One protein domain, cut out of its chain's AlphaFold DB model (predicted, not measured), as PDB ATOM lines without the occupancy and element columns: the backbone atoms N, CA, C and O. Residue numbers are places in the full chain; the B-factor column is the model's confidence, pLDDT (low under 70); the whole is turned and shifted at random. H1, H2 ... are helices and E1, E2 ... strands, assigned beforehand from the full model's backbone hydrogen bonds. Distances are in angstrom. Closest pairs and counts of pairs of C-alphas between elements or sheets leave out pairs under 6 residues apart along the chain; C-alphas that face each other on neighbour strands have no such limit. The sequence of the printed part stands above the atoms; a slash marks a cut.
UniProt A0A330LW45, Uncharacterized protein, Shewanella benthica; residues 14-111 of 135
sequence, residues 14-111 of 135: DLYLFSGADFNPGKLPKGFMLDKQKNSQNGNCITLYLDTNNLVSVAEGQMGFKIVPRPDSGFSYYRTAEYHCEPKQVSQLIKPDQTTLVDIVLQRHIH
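What this domain is: This is residues 14 to 111 of the 135 residues of an uncharacterized protein of Shewanella benthica (UniProt A0A330LW45). A three-stranded sheet of E1, E4 and E6 forms the middle, with two short helices, H1 and H2, at one end and the short strand pair E5 and E7 reaching beyond the other. The hairpin E2 and E3 is a separate piece, apart from that sheet, and the unnamed residues 94 to 107 run back from H2 to E7. The printed part has 98 residues, with two named helices and seven named strands in the order E1 E2 E3 H1 E4 E5 E6 H2 E7; the class is mixed, and under half of the residues are in named elements. It is only just compact, close to loose, with a radius of gyration of the C-alphas of 14.8 A and spans of 44 by 32 by 22 A.

How they stand to each other: E1, residues 14 to 19, is the antiparallel neighbour of E4, residues 63 to 69, with N 16 and O 66 2.9 A apart. E2, residues 33 to 38, and E3, residues 46 to 50, form an antiparallel hairpin, with N 47 and O 37 2.8 A apart. H1, residues 52 to 59, only grazes the first sheet with its residues 55 to 59. E6, residues 81 to 84, is E4's other antiparallel neighbour, with N 67 and O 81 2.8 A apart. E5, residues 76 to 78, runs on into E6 at 17 degrees. H2, residues 89 to 93, and H1 only just touch, with 3 pairs of C-alphas within 8 A, the closest those of Val 56 and Ser 91 at 6.6 A. E7, residues 108 to 110, is antiparallel to E5, with N 109 and O 77 2.8 A apart. Every O i to N i+4 pair is within hydrogen-bond range in H2, and 3 of 4 in H1.

Where its parts are: E1 begins at C-alpha 14, (-8.194, 11.817, -39.360), and is 16.8 A long; E2 is 14.1 A, E3 12.6 A, H1 10.7 A, E4 19.9 A and E6 10.3 A. E7 ends at C-alpha 110, (-25.746, 15.974, -50.615).

The domain as a whole: The two C-alphas farthest apart, those of Asn 53 and His 111, are 45.2 A apart. The printed part has no cut; the links E1 to E2 and H2 to E7 are long. Residues 58 to 61 have pLDDT under 70.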
ATOM      1  N   ASP A  14      -8.884  12.286 -40.553       94.38
ATOM      2  CA  ASP A  14      -8.194  11.817 -39.360       94.38
ATOM      3  C   ASP A  14      -8.667  10.399 -39.020       94.38
ATOM      4  O   ASP A  14      -9.854  10.087 -39.138       94.38
ATOM      5  N   LEU A  15      -7.738   9.550 -38.574       93.94
ATOM      6  CA  LEU A  15      -8.021   8.222 -38.029       93.94
ATOM      7  C   LEU A  15      -7.613   8.195 -36.555       93.94
ATOM      8  O   LEU A  15      -6.430   8.326 -36.233       93.94
ATOM      9  N   TYR A  16      -8.588   7.979 -35.680       93.00
ATOM     10  CA  TYR A  16      -8.376   7.754 -34.254       93.00
ATOM     11  C   TYR A  16      -8.581   6.276 -33.947       93.00
ATOM     12  O   TYR A  16      -9.506   5.659 -34.469       93.00
ATOM     13  N   LEU A  17      -7.729   5.718 -33.092       91.06
ATOM     14  CA  LEU A  17      -7.903   4.378 -32.538       91.06
ATOM     15  C   LEU A  17      -8.387   4.501 -31.099       91.06
ATOM     16  O   LEU A  17      -7.967   5.412 -30.388       91.06
ATOM     17  N   PHE A  18      -9.234   3.572 -30.680       89.19
ATOM     18  CA  PHE A  18      -9.868   3.556 -29.368       89.19
ATOM     19  C   PHE A  18      -9.576   2.259 -28.628       89.19
ATOM     20  O   PHE A  18      -9.452   1.208 -29.261       89.19
ATOM     21  N   SER A  19      -9.534   2.313 -27.297       85.88
ATOM     22  CA  SER A  19      -9.517   1.117 -26.452       85.88
ATOM     23  C   SER A  19     -10.274   1.308 -25.138       85.88
ATOM     24  O   SER A  19     -10.520   2.429 -24.686       85.88
ATOM     25  N   GLY A  20     -10.619   0.178 -24.519       78.38
ATOM     26  CA  GLY A  20     -11.353   0.119 -23.259       78.38
ATOM     27  C   GLY A  20     -12.864   0.269 -23.443       78.38
ATOM     28  O   GLY A  20     -13.347   0.617 -24.517       78.38
ATOM     29  N   ALA A  21     -13.616   0.011 -22.371       78.88
ATOM     30  CA  ALA A  21     -15.082  -0.026 -22.396       78.88
ATOM     31  C   ALA A  21     -15.751   1.298 -22.804       78.88
ATOM     32  O   ALA A  21     -16.891   1.298 -23.260       78.88
ATOM     33  N   ASP A  22     -15.054   2.419 -22.634       82.31
ATOM     34  CA  ASP A  22     -15.492   3.762 -23.018       82.31
ATOM     35  C   ASP A  22     -14.933   4.220 -24.376       82.31
ATOM     36  O   ASP A  22     -15.125   5.378 -24.737       82.31
ATOM     37  N   PHE A  23     -14.234   3.343 -25.111       80.12
ATOM     38  CA  PHE A  23     -13.616   3.631 -26.412       80.12
ATOM     39  C   PHE A  23     -12.782   4.919 -26.404       80.12
ATOM     40  O   PHE A  23     -12.860   5.771 -27.289       80.12
ATOM     41  N   ASN A  24     -11.941   5.059 -25.382       80.44
ATOM     42  CA  ASN A  24     -11.131   6.249 -25.193       80.44
ATOM     43  C   ASN A  24      -9.824   6.159 -26.009       80.44
ATOM     44  O   ASN A  24      -9.076   5.188 -25.859       80.44
ATOM     45  N   PRO A  25      -9.478   7.172 -26.828       78.56
ATOM     46  CA  PRO A  25      -8.237   7.160 -27.605       78.56
ATOM     47  C   PRO A  25      -6.959   7.203 -26.751       78.56
ATOM     48  O   PRO A  25      -5.894   6.800 -27.211       78.56
ATOM     49  N   GLY A  26      -7.040   7.672 -25.503       77.25
ATOM     50  CA  GLY A  26      -5.904   7.786 -24.587       77.25
ATOM     51  C   GLY A  26      -5.565   6.514 -23.804       77.25
ATOM     52  O   GLY A  26      -4.599   6.525 -23.045       77.25
ATOM     53  N   LYS A  27      -6.340   5.430 -23.948       80.88
ATOM     54  CA  LYS A  27      -6.163   4.184 -23.174       80.88
ATOM     55  C   LYS A  27      -5.380   3.095 -23.910       80.88
ATOM     56  O   LYS A  27      -5.308   1.960 -23.437       80.88
ATOM     57  N   LEU A  28      -4.806   3.403 -25.070       84.12
ATOM     58  CA  LEU A  28      -3.987   2.449 -25.813       84.12
ATOM     59  C   LEU A  28      -2.635   2.259 -25.110       84.12
ATOM     60  O   LEU A  28      -2.042   3.240 -24.650       84.12
ATOM     61  N   PRO A  29      -2.121   1.022 -25.005       81.00
ATOM     62  CA  PRO A  29      -0.911   0.783 -24.240       81.00
ATOM     63  C   PRO A  29       0.310   1.342 -24.941       81.00
ATOM     64  O   PRO A  29       0.428   1.324 -26.164       81.00
ATOM     65  N   LYS A  30       1.284   1.794 -24.156       84.56
ATOM     66  CA  LYS A  30       2.557   2.244 -24.712       84.56
ATOM     67  C   LYS A  30       3.214   1.101 -25.500       84.56
ATOM     68  O   LYS A  30       3.330  -0.006 -24.992       84.56
ATOM     69  N   GLY A  31       3.664   1.390 -26.722       86.62
ATOM     70  CA  GLY A  31       4.336   0.408 -27.583       86.62
ATOM     71  C   GLY A  31       3.408  -0.467 -28.433       86.62
ATOM     72  O   GLY A  31       3.906  -1.305 -29.173       86.62
ATOM     73  N   PHE A  32       2.083  -0.267 -28.388       87.38
ATOM     74  CA  PHE A  32       1.155  -0.996 -29.267       87.38
ATOM     75  C   PHE A  32       1.319  -0.632 -30.751       87.38
ATOM     76  O   PHE A  32       1.089  -1.464 -31.623       87.38
ATOM     77  N   MET A  33       1.690   0.621 -31.026       91.12
ATOM     78  CA  MET A  33       1.928   1.152 -32.364       91.12
ATOM     79  C   MET A  33       3.431   1.138 -32.614       91.12
ATOM     80  O   MET A  33       4.162   1.931 -32.019       91.12
ATOM     81  N   LEU A  34       3.875   0.232 -33.477       93.25
ATOM     82  CA  LEU A  34       5.279   0.095 -33.858       93.25
ATOM     83  C   LEU A  34       5.652   1.120 -34.929       93.25
ATOM     84  O   LEU A  34       6.716   1.728 -34.852       93.25
ATOM     85  N   ASP A  35       4.763   1.326 -35.902       94.25
ATOM     86  CA  ASP A  35       4.941   2.300 -36.977       94.25
ATOM     87  C   ASP A  35       3.591   2.683 -37.614       94.25
ATOM     88  O   ASP A  35       2.612   1.934 -37.549       94.25
ATOM     89  N   LYS A  36       3.536   3.861 -38.241       92.94
ATOM     90  CA  LYS A  36       2.386   4.368 -38.996       92.94
ATOM     91  C   LYS A  36       2.871   5.053 -40.264       92.94
ATOM     92  O   LYS A  36       3.530   6.089 -40.205       92.94
ATOM     93  N   GLN A  37       2.415   4.555 -41.406       92.44
ATOM     94  CA  GLN A  37       2.774   5.084 -42.715       92.44
ATOM     95  C   GLN A  37       1.522   5.535 -43.467       92.44
ATOM     96  O   GLN A  37       0.556   4.787 -43.589       92.44
ATOM     97  N   LYS A  38       1.537   6.761 -43.998       87.69
ATOM     98  CA  LYS A  38       0.531   7.238 -44.957       87.69
ATOM     99  C   LYS A  38       1.153   7.206 -46.346       87.69
ATOM    100  O   LYS A  38       2.232   7.761 -46.546       87.69
ATOM    101  N   ASN A  39       0.486   6.560 -47.297       81.19
ATOM    102  CA  ASN A  39       0.998   6.491 -48.661       81.19
ATOM    103  C   ASN A  39       0.890   7.876 -49.326       81.19
ATOM    104  O   ASN A  39      -0.205   8.425 -49.448       81.19
ATOM    105  N   SER A  40       2.021   8.438 -49.756       77.88
ATOM    106  CA  SER A  40       2.083   9.762 -50.389       77.88
ATOM    107  C   SER A  40       1.460   9.801 -51.787       77.88
ATOM    108  O   SER A  40       0.943  10.839 -52.184       77.88
ATOM    109  N   GLN A  41       1.460   8.676 -52.510       81.38
ATOM    110  CA  GLN A  41       0.823   8.543 -53.823       81.38
ATOM    111  C   GLN A  41      -0.672   8.224 -53.710       81.38
ATOM    112  O   GLN A  41      -1.468   8.627 -54.554       81.38
ATOM    113  N   ASN A  42      -1.067   7.492 -52.665       81.69
ATOM    114  CA  ASN A  42      -2.445   7.078 -52.428       81.69
ATOM    115  C   ASN A  42      -2.898   7.537 -51.037       81.69
ATOM    116  O   ASN A  42      -2.984   6.743 -50.102       81.69
ATOM    117  N   GLY A  43      -3.183   8.838 -50.914       85.12
ATOM    118  CA  GLY A  43      -3.468   9.513 -49.642       85.12
ATOM    119  C   GLY A  43      -4.699   9.012 -48.879       85.12
ATOM    120  O   GLY A  43      -4.933   9.460 -47.762       85.12
ATOM    121  N   ASN A  44      -5.472   8.085 -49.446       89.75
ATOM    122  CA  ASN A  44      -6.576   7.400 -48.774       89.75
ATOM    123  C   ASN A  44      -6.153   6.111 -48.041       89.75
ATOM    124  O   ASN A  44      -7.000   5.449 -47.456       89.75
ATOM    125  N   CYS A  45      -4.874   5.722 -48.099       92.69
ATOM    126  CA  CYS A  45      -4.368   4.498 -47.484       92.69
ATOM    127  C   CYS A  45      -3.400   4.808 -46.335       92.69
ATOM    128  O   CYS A  45      -2.429   5.556 -46.500       92.69
ATOM    129  N   ILE A  46      -3.663   4.196 -45.180       93.38
ATOM    130  CA  ILE A  46      -2.796   4.219 -44.001       93.38
ATOM    131  C   ILE A  46      -2.428   2.777 -43.663       93.38
ATOM    132  O   ILE A  46      -3.299   1.917 -43.553       93.38
ATOM    133  N   THR A  47      -1.140   2.527 -43.460       94.31
ATOM    134  CA  THR A  47      -0.618   1.258 -42.960       94.31
ATOM    135  C   THR A  47      -0.190   1.441 -41.512       94.31
ATOM    136  O   THR A  47       0.568   2.358 -41.189       94.31
ATOM    137  N   LEU A  48      -0.695   0.573 -40.638       93.94
ATOM    138  CA  LEU A  48      -0.365   0.543 -39.218       93.94
ATOM    139  C   LEU A  48       0.388  -0.751 -38.922       93.94
ATOM    140  O   LEU A  48      -0.107  -1.833 -39.231       93.94
ATOM    141  N   TYR A  49       1.556  -0.636 -38.300       94.12
ATOM    142  CA  TYR A  49       2.294  -1.774 -37.767       94.12
ATOM    143  C   TYR A  49       2.015  -1.861 -36.273       94.12
ATOM    144  O   TYR A  49       2.318  -0.931 -35.522       94.12
ATOM    145  N   LEU A  50       1.399  -2.963 -35.853       90.88
ATOM    146  CA  LEU A  50       0.882  -3.140 -34.500       90.88
ATOM    147  C   LEU A  50       1.608  -4.282 -33.789       90.88
ATOM    148  O   LEU A  50       1.808  -5.348 -34.368       90.88
ATOM    149  N   ASP A  51       1.947  -4.078 -32.517       91.00
ATOM    150  CA  ASP A  51       2.380  -5.154 -31.627       91.00
ATOM    151  C   ASP A  51       1.143  -5.894 -31.104       91.00
ATOM    152  O   ASP A  51       0.401  -5.390 -30.256       91.00
ATOM    153  N   THR A  52       0.904  -7.098 -31.622       87.12
ATOM    154  CA  THR A  52      -0.277  -7.903 -31.287       87.12
ATOM    155  C   THR A  52      -0.272  -8.414 -29.847       87.12
ATOM    156  O   THR A  52      -1.348  -8.575 -29.270       87.12
ATOM    157  N   ASN A  53       0.895  -8.596 -29.221       85.50
ATOM    158  CA  ASN A  53       0.987  -9.003 -27.816       85.50
ATOM    159  C   ASN A  53       0.525  -7.863 -26.895       85.50
ATOM    160  O   ASN A  53      -0.261  -8.076 -25.965       85.50
ATOM    161  N   ASN A  54       0.950  -6.632 -27.193       85.06
ATOM    162  CA  ASN A  54       0.480  -5.435 -26.491       85.06
ATOM    163  C   ASN A  54      -0.993  -5.125 -26.801       85.06
ATOM    164  O   ASN A  54      -1.721  -4.638 -25.941       85.06
ATOM    165  N   LEU A  55      -1.463  -5.428 -28.012       81.19
ATOM    166  CA  LEU A  55      -2.841  -5.159 -28.419       81.19
ATOM    167  C   LEU A  55      -3.859  -6.052 -27.691       81.19
ATOM    168  O   LEU A  55      -4.870  -5.568 -27.181       81.19
ATOM    169  N   VAL A  56      -3.591  -7.361 -27.634       72.88
ATOM    170  CA  VAL A  56      -4.504  -8.352 -27.036       72.88
ATOM    171  C   VAL A  56      -4.579  -8.206 -25.516       72.88
ATOM    172  O   VAL A  56      -5.638  -8.432 -24.933       72.88
ATOM    173  N   SER A  57      -3.483  -7.793 -24.876       71.56
ATOM    174  CA  SER A  57      -3.399  -7.666 -23.415       71.56
ATOM    175  C   SER A  57      -4.187  -6.490 -22.831       71.56
ATOM    176  O   SER A  57      -4.454  -6.492 -21.633       71.56
ATOM    177  N   VAL A  58      -4.577  -5.499 -23.643       62.00
ATOM    178  CA  VAL A  58      -5.114  -4.220 -23.132       62.00
ATOM    179  C   VAL A  58      -6.514  -3.900 -23.624       62.00
ATOM    180  O   VAL A  58      -7.207  -3.082 -23.024       62.00
ATOM    181  N   ALA A  59      -6.969  -4.559 -24.685       61.47
ATOM    182  CA  ALA A  59      -8.293  -4.277 -25.204       61.47
ATOM    183  C   ALA A  59      -9.415  -5.026 -24.467       61.47
ATOM    184  O   ALA A  59     -10.547  -4.609 -24.607       61.47
ATOM    185  N   GLU A  60      -9.191  -6.164 -23.789       66.06
ATOM    186  CA  GLU A  60     -10.281  -7.130 -23.467       66.06
ATOM    187  C   GLU A  60     -11.173  -7.468 -24.701       66.06
ATOM    188  O   GLU A  60     -12.284  -7.985 -24.596       66.06
ATOM    189  N   GLY A  61     -10.682  -7.180 -25.915       65.81
ATOM    190  CA  GLY A  61     -11.449  -7.189 -27.165       65.81
ATOM    191  C   GLY A  61     -12.217  -5.897 -27.500       65.81
ATOM    192  O   GLY A  61     -12.726  -5.791 -28.606       65.81
ATOM    193  N   GLN A  62     -12.258  -4.913 -26.607       78.56
ATOM    194  CA  GLN A  62     -12.847  -3.583 -26.770       78.56
ATOM    195  C   GLN A  62     -11.837  -2.618 -27.399       78.56
ATOM    196  O   GLN A  62     -11.098  -1.890 -26.729       78.56
ATOM    197  N   MET A  63     -11.788  -2.647 -28.725       86.75
ATOM    198  CA  MET A  63     -11.036  -1.705 -29.547       86.75
ATOM    199  C   MET A  63     -11.971  -1.114 -30.585       86.75
ATOM    200  O   MET A  63     -12.930  -1.755 -30.998       86.75
ATOM    201  N   GLY A  64     -11.679   0.084 -31.051       90.56
ATOM    202  CA  GLY A  64     -12.423   0.667 -32.148       90.56
ATOM    203  C   GLY A  64     -11.589   1.644 -32.938       90.56
ATOM    204  O   GLY A  64     -10.398   1.840 -32.678       90.56
ATOM    205  N   PHE A  65     -12.242   2.281 -33.893       92.69
ATOM    206  CA  PHE A  65     -11.679   3.418 -34.586       92.69
ATOM    207  C   PHE A  65     -12.751   4.449 -34.918       92.69
ATOM    208  O   PHE A  65     -13.932   4.127 -35.045       92.69
ATOM    209  N   LYS A  66     -12.308   5.686 -35.113       95.12
ATOM    210  CA  LYS A  66     -13.103   6.797 -35.632       95.12
ATOM    211  C   LYS A  66     -12.417   7.391 -36.837       95.12
ATOM    212  O   LYS A  66     -11.213   7.641 -36.806       95.12
ATOM    213  N   ILE A  67     -13.207   7.674 -37.859       95.81
ATOM    214  CA  ILE A  67     -12.772   8.396 -39.046       95.81
ATOM    215  C   ILE A  67     -13.501   9.721 -39.081       95.81
ATOM    216  O   ILE A  67     -14.731   9.761 -39.038       95.81
ATOM    217  N   VAL A  68     -12.725  10.795 -39.176       96.69
ATOM    218  CA  VAL A  68     -13.225  12.156 -39.365       96.69
ATOM    219  C   VAL A  68     -12.841  12.590 -40.780       96.69
ATOM    220  O   VAL A  68     -11.725  13.073 -40.978       96.69
ATOM    221  N   PRO A  69     -13.698  12.328 -41.782       96.12
ATOM    222  CA  PRO A  69     -13.431  12.656 -43.179       96.12
ATOM    223  C   PRO A  69     -13.710  14.127 -43.489       96.12
ATOM    224  O   PRO A  69     -14.578  14.742 -42.869       96.12
ATOM    225  N   ARG A  70     -13.020  14.671 -44.495       94.75
ATOM    226  CA  ARG A  70     -13.263  16.021 -45.021       94.75
ATOM    227  C   ARG A  70     -13.692  15.970 -46.498       94.75
ATOM    228  O   ARG A  70     -13.225  15.097 -47.235       94.75
ATOM    229  N   PRO A  71     -14.560  16.895 -46.954       94.38
ATOM    230  CA  PRO A  71     -15.223  17.940 -46.165       94.38
ATOM    231  C   PRO A  71     -16.329  17.375 -45.255       94.38
ATOM    232  O   PRO A  71     -16.986  16.396 -45.602       94.38
ATOM    233  N   ASP A  72     -16.537  18.007 -44.102       93.88
ATOM    234  CA  ASP A  72     -17.550  17.653 -43.091       93.88
ATOM    235  C   ASP A  72     -18.801  18.554 -43.140       93.88
ATOM    236  O   ASP A  72     -19.773  18.336 -42.417       93.88
ATOM    237  N   SER A  73     -18.797  19.548 -44.029       91.19
ATOM    238  CA  SER A  73     -19.857  20.536 -44.225       91.19
ATOM    239  C   SER A  73     -19.946  20.985 -45.693       91.19
ATOM    240  O   SER A  73     -19.099  20.641 -46.521       91.19
ATOM    241  N   GLY A  74     -20.996  21.741 -46.032       89.12
ATOM    242  CA  GLY A  74     -21.264  22.242 -47.385       89.12
ATOM    243  C   GLY A  74     -22.263  21.393 -48.182       89.12
ATOM    244  O   GLY A  74     -22.932  20.513 -47.642       89.12
ATOM    245  N   PHE A  75     -22.379  21.660 -49.488       87.50
ATOM    246  CA  PHE A  75     -23.364  21.002 -50.367       87.50
ATOM    247  C   PHE A  75     -23.089  19.515 -50.614       87.50
ATOM    248  O   PHE A  75     -24.005  18.763 -50.928       87.50
ATOM    249  N   SER A  76     -21.839  19.080 -50.461       90.19
ATOM    250  CA  SER A  76     -21.422  17.685 -50.567       90.19
ATOM    251  C   SER A  76     -20.414  17.399 -49.463       90.19
ATOM    252  O   SER A  76     -19.302  17.918 -49.516       90.19
ATOM    253  N   TYR A  77     -20.789  16.571 -48.494       92.44
ATOM    254  CA  TYR A  77     -20.010  16.354 -47.277       92.44
ATOM    255  C   TYR A  77     -20.055  14.901 -46.806       92.44
ATOM    256  O   TYR A  77     -20.878  14.098 -47.253       92.44
ATOM    257  N   TYR A  78     -19.161  14.563 -45.885       95.56
ATOM    258  CA  TYR A  78     -19.115  13.277 -45.207       95.56
ATOM    259  C   TYR A  78     -19.419  13.447 -43.722       95.56
ATOM    260  O   TYR A  78     -19.220  14.511 -43.141       95.56
ATOM    261  N   ARG A  79     -19.893  12.375 -43.092       95.38
ATOM    262  CA  ARG A  79     -20.077  12.324 -41.640       95.38
ATOM    263  C   ARG A  79     -18.969  11.506 -41.001       95.38
ATOM    264  O   ARG A  79     -18.451  10.566 -41.601       95.38
ATOM    265  N   THR A  80     -18.643  11.863 -39.765       96.50
ATOM    266  CA  THR A  80     -17.798  11.035 -38.902       96.50
ATOM    267  C   THR A  80     -18.408   9.642 -38.773       96.50
ATOM    268  O   THR A  80     -19.614   9.512 -38.563       96.50
ATOM    269  N   ALA A  81     -17.563   8.619 -38.868       95.06
ATOM    270  CA  ALA A  81     -17.949   7.230 -38.663       95.06
ATOM    271  C   ALA A  81     -17.108   6.621 -37.543       95.06
ATOM    272  O   ALA A  81     -15.910   6.890 -37.445       95.06
ATOM    273  N   GLU A  82     -17.735   5.788 -36.721       95.00
ATOM    274  CA  GLU A  82     -17.079   5.056 -35.640       95.00
ATOM    275  C   GLU A  82     -17.391   3.570 -35.779       95.00
ATOM    276  O   GLU A  82     -18.483   3.181 -36.197       95.00
ATOM    277  N   TYR A  83     -16.409   2.742 -35.448       91.94
ATOM    278  CA  TYR A  83     -16.548   1.299 -35.398       91.94
ATOM    279  C   TYR A  83     -16.008   0.791 -34.071       91.94
ATOM    280  O   TYR A  83     -14.881   1.111 -33.693       91.94
ATOM    281  N   HIS A  84     -16.808  -0.020 -33.389       91.06
ATOM    282  CA  HIS A  84     -16.498  -0.613 -32.097       91.06
ATOM    283  C   HIS A  84     -16.502  -2.132 -32.246       91.06
ATOM    284  O   HIS A  84     -17.503  -2.715 -32.657       91.06
ATOM    285  N   CYS A  85     -15.371  -2.766 -31.945       87.31
ATOM    286  CA  CYS A  85     -15.262  -4.216 -31.938       87.31
ATOM    287  C   CYS A  85     -16.106  -4.808 -30.811       87.31
ATOM    288  O   CYS A  85     -16.088  -4.330 -29.674       87.31
ATOM    289  N   GLU A  86     -16.756  -5.922 -31.122       84.75
ATOM    290  CA  GLU A  86     -17.352  -6.806 -30.134       84.75
ATOM    291  C   GLU A  86     -16.263  -7.501 -29.294       84.75
ATOM    292  O   GLU A  86     -15.118  -7.663 -29.746       84.75
ATOM    293  N   PRO A  87     -16.594  -7.988 -28.084       78.31
ATOM    294  CA  PRO A  87     -15.660  -8.756 -27.270       78.31
ATOM    295  C   PRO A  87     -14.988  -9.883 -28.067       78.31
ATOM    296  O   PRO A  87     -15.633 -10.628 -28.804       78.31
ATOM    297  N   LYS A  88     -13.669 -10.034 -27.892       78.88
ATOM    298  CA  LYS A  88     -12.791 -10.996 -28.599       78.88
ATOM    299  C   LYS A  88     -12.616 -10.770 -30.111       78.88
ATOM    300  O   LYS A  88     -11.723 -11.395 -30.690       78.88
ATOM    301  N   GLN A  89     -13.366  -9.873 -30.752       85.25
ATOM    302  CA  GLN A  89     -13.310  -9.665 -32.203       85.25
ATOM    303  C   GLN A  89     -11.941  -9.158 -32.678       85.25
ATOM    304  O   GLN A  89     -11.453  -9.584 -33.721       85.25
ATOM    305  N   VAL A  90     -11.259  -8.337 -31.874       84.88
ATOM    306  CA  VAL A  90      -9.903  -7.838 -32.180       84.88
ATOM    307  C   VAL A  90      -8.931  -8.981 -32.462       84.88
ATOM    308  O   VAL A  90      -8.232  -8.951 -33.466       84.88
ATOM    309  N   SER A  91      -8.942 -10.026 -31.630       84.62
ATOM    310  CA  SER A  91      -8.056 -11.192 -31.789       84.62
ATOM    311  C   SER A  91      -8.380 -12.049 -33.021       84.62
ATOM    312  O   SER A  91      -7.554 -12.836 -33.482       84.62
ATOM    313  N   GLN A  92      -9.593 -11.908 -33.565       86.31
ATOM    314  CA  GLN A  92     -10.020 -12.583 -34.790       86.31
ATOM    315  C   GLN A  92      -9.623 -11.787 -36.034       86.31
ATOM    316  O   GLN A  92      -9.222 -12.388 -37.032       86.31
ATOM    317  N   LEU A  93      -9.740 -10.455 -35.966       87.31
ATOM    318  CA  LEU A  93      -9.449  -9.535 -37.065       87.31
ATOM    319  C   LEU A  93      -7.956  -9.231 -37.208       87.31
ATOM    320  O   LEU A  93      -7.488  -9.039 -38.325       87.31
ATOM    321  N   ILE A  94      -7.211  -9.177 -36.105       87.88
ATOM    322  CA  ILE A  94      -5.789  -8.822 -36.077       87.88
ATOM    323  C   ILE A  94      -5.030  -9.987 -35.448       87.88
ATOM    324  O   ILE A  94      -5.156 -10.256 -34.253       87.88
ATOM    325  N   LYS A  95      -4.240 -10.684 -36.267       88.94
ATOM    326  CA  LYS A  95      -3.445 -11.846 -35.855       88.94
ATOM    327  C   LYS A  95      -1.952 -11.574 -36.035       88.94
ATOM    328  O   LYS A  95      -1.592 -10.795 -36.919       88.94
ATOM    329  N   PRO A  96      -1.088 -12.212 -35.226       91.19
ATOM    330  CA  PRO A  96       0.350 -12.200 -35.470       91.19
ATOM    331  C   PRO A  96       0.673 -12.645 -36.902       91.19
ATOM    332  O   PRO A  96      -0.017 -13.506 -37.448       91.19
ATOM    333  N   ASP A  97       1.703 -12.038 -37.492       91.88
ATOM    334  CA  ASP A  97       2.243 -12.374 -38.818       91.88
ATOM    335  C   ASP A  97       1.228 -12.322 -39.975       91.88
ATOM    336  O   ASP A  97       1.432 -12.914 -41.037       91.88
ATOM    337  N   GLN A  98       0.132 -11.580 -39.794       93.06
ATOM    338  CA  GLN A  98      -0.912 -11.407 -40.793       93.06
ATOM    339  C   GLN A  98      -1.125  -9.924 -41.111       93.06
ATOM    340  O   GLN A  98      -1.147  -9.071 -40.228       93.06
ATOM    341  N   THR A  99      -1.350  -9.621 -42.391       93.88
ATOM    342  CA  THR A  99      -1.883  -8.321 -42.814       93.88
ATOM    343  C   THR A  99      -3.401  -8.397 -42.923       93.88
ATOM    344  O   THR A  99      -3.935  -9.248 -43.636       93.88
ATOM    345  N   THR A 100      -4.087  -7.477 -42.251       93.19
ATOM    346  CA  THR A 100      -5.535  -7.296 -42.376       93.19
ATOM    347  C   THR A 100      -5.808  -6.028 -43.165       93.19
ATOM    348  O   THR A 100      -5.400  -4.941 -42.762       93.19
ATOM    349  N   LEU A 101      -6.492  -6.174 -44.299       93.88
ATOM    350  CA  LEU A 101      -6.932  -5.050 -45.115       93.88
ATOM    351  C   LEU A 101      -8.370  -4.699 -44.743       93.88
ATOM    352  O   LEU A 101      -9.254  -5.552 -44.801       93.88
ATOM    353  N   VAL A 102      -8.588  -3.443 -44.365       91.88
ATOM    354  CA  VAL A 102      -9.910  -2.905 -44.049       91.88
ATOM    355  C   VAL A 102     -10.256  -1.881 -45.116       91.88
ATOM    356  O   VAL A 102      -9.583  -0.858 -45.230       91.88
ATOM    357  N   ASP A 103     -11.284  -2.177 -45.906       92.94
ATOM    358  CA  ASP A 103     -11.846  -1.228 -46.863       92.94
ATOM    359  C   ASP A 103     -13.028  -0.501 -46.220       92.94
ATOM    360  O   ASP A 103     -13.935  -1.137 -45.677       92.94
ATOM    361  N   ILE A 104     -12.991   0.830 -46.232       92.75
ATOM    362  CA  ILE A 104     -13.963   1.664 -45.526       92.75
ATOM    363  C   ILE A 104     -14.674   2.551 -46.531       92.75
ATOM    364  O   ILE A 104     -14.098   3.476 -47.102       92.75
ATOM    365  N   VAL A 105     -15.962   2.273 -46.707       93.62
ATOM    366  CA  VAL A 105     -16.823   2.991 -47.642       93.62
ATOM    367  C   VAL A 105     -17.662   3.998 -46.868       93.62
ATOM    368  O   VAL A 105     -18.514   3.630 -46.062       93.62
ATOM    369  N   LEU A 106     -17.422   5.283 -47.124       93.50
ATOM    370  CA  LEU A 106     -18.186   6.377 -46.533       93.50
ATOM    371  C   LEU A 106     -19.296   6.828 -47.480       93.50
ATOM    372  O   LEU A 106     -19.081   6.993 -48.684       93.50
ATOM    373  N   GLN A 107     -20.478   7.091 -46.927       92.69
ATOM    374  CA  GLN A 107     -21.572   7.679 -47.687       92.69
ATOM    375  C   GLN A 107     -21.350   9.188 -47.841       92.69
ATOM    376  O   GLN A 107     -21.220   9.917 -46.857       92.69
ATOM    377  N   ARG A 108     -21.334   9.661 -49.089       91.81
ATOM    378  CA  ARG A 108     -21.357  11.092 -49.399       91.81
ATOM    379  C   ARG A 108     -22.786  11.610 -49.262       91.81
ATOM    380  O   ARG A 108     -23.697  11.086 -49.902       91.81
ATOM    381  N   HIS A 109     -22.971  12.644 -48.458       91.88
ATOM    382  CA  HIS A 109     -24.243  13.332 -48.282       91.88
ATOM    383  C   HIS A 109     -24.303  14.554 -49.194       91.88
ATOM    384  O   HIS A 109     -23.313  15.268 -49.335       91.88
ATOM    385  N   ILE A 110     -25.469  14.795 -49.792       89.88
ATOM    386  CA  ILE A 110     -25.746  15.974 -50.615       89.88
ATOM    387  C   ILE A 110     -26.771  16.827 -49.869       89.88
ATOM    388  O   ILE A 110     -27.765  16.300 -49.367       89.88
ATOM    389  N   HIS A 111     -26.506  18.125 -49.744       87.75
ATOM    390  CA  HIS A 111     -27.410  19.049 -49.072       87.75
ATOM    391  C   HIS A 111     -28.697  19.224 -49.881       87.75
ATOM    392  O   HIS A 111     -28.656  19.249 -51.111       87.75
TER     393      HIS A 111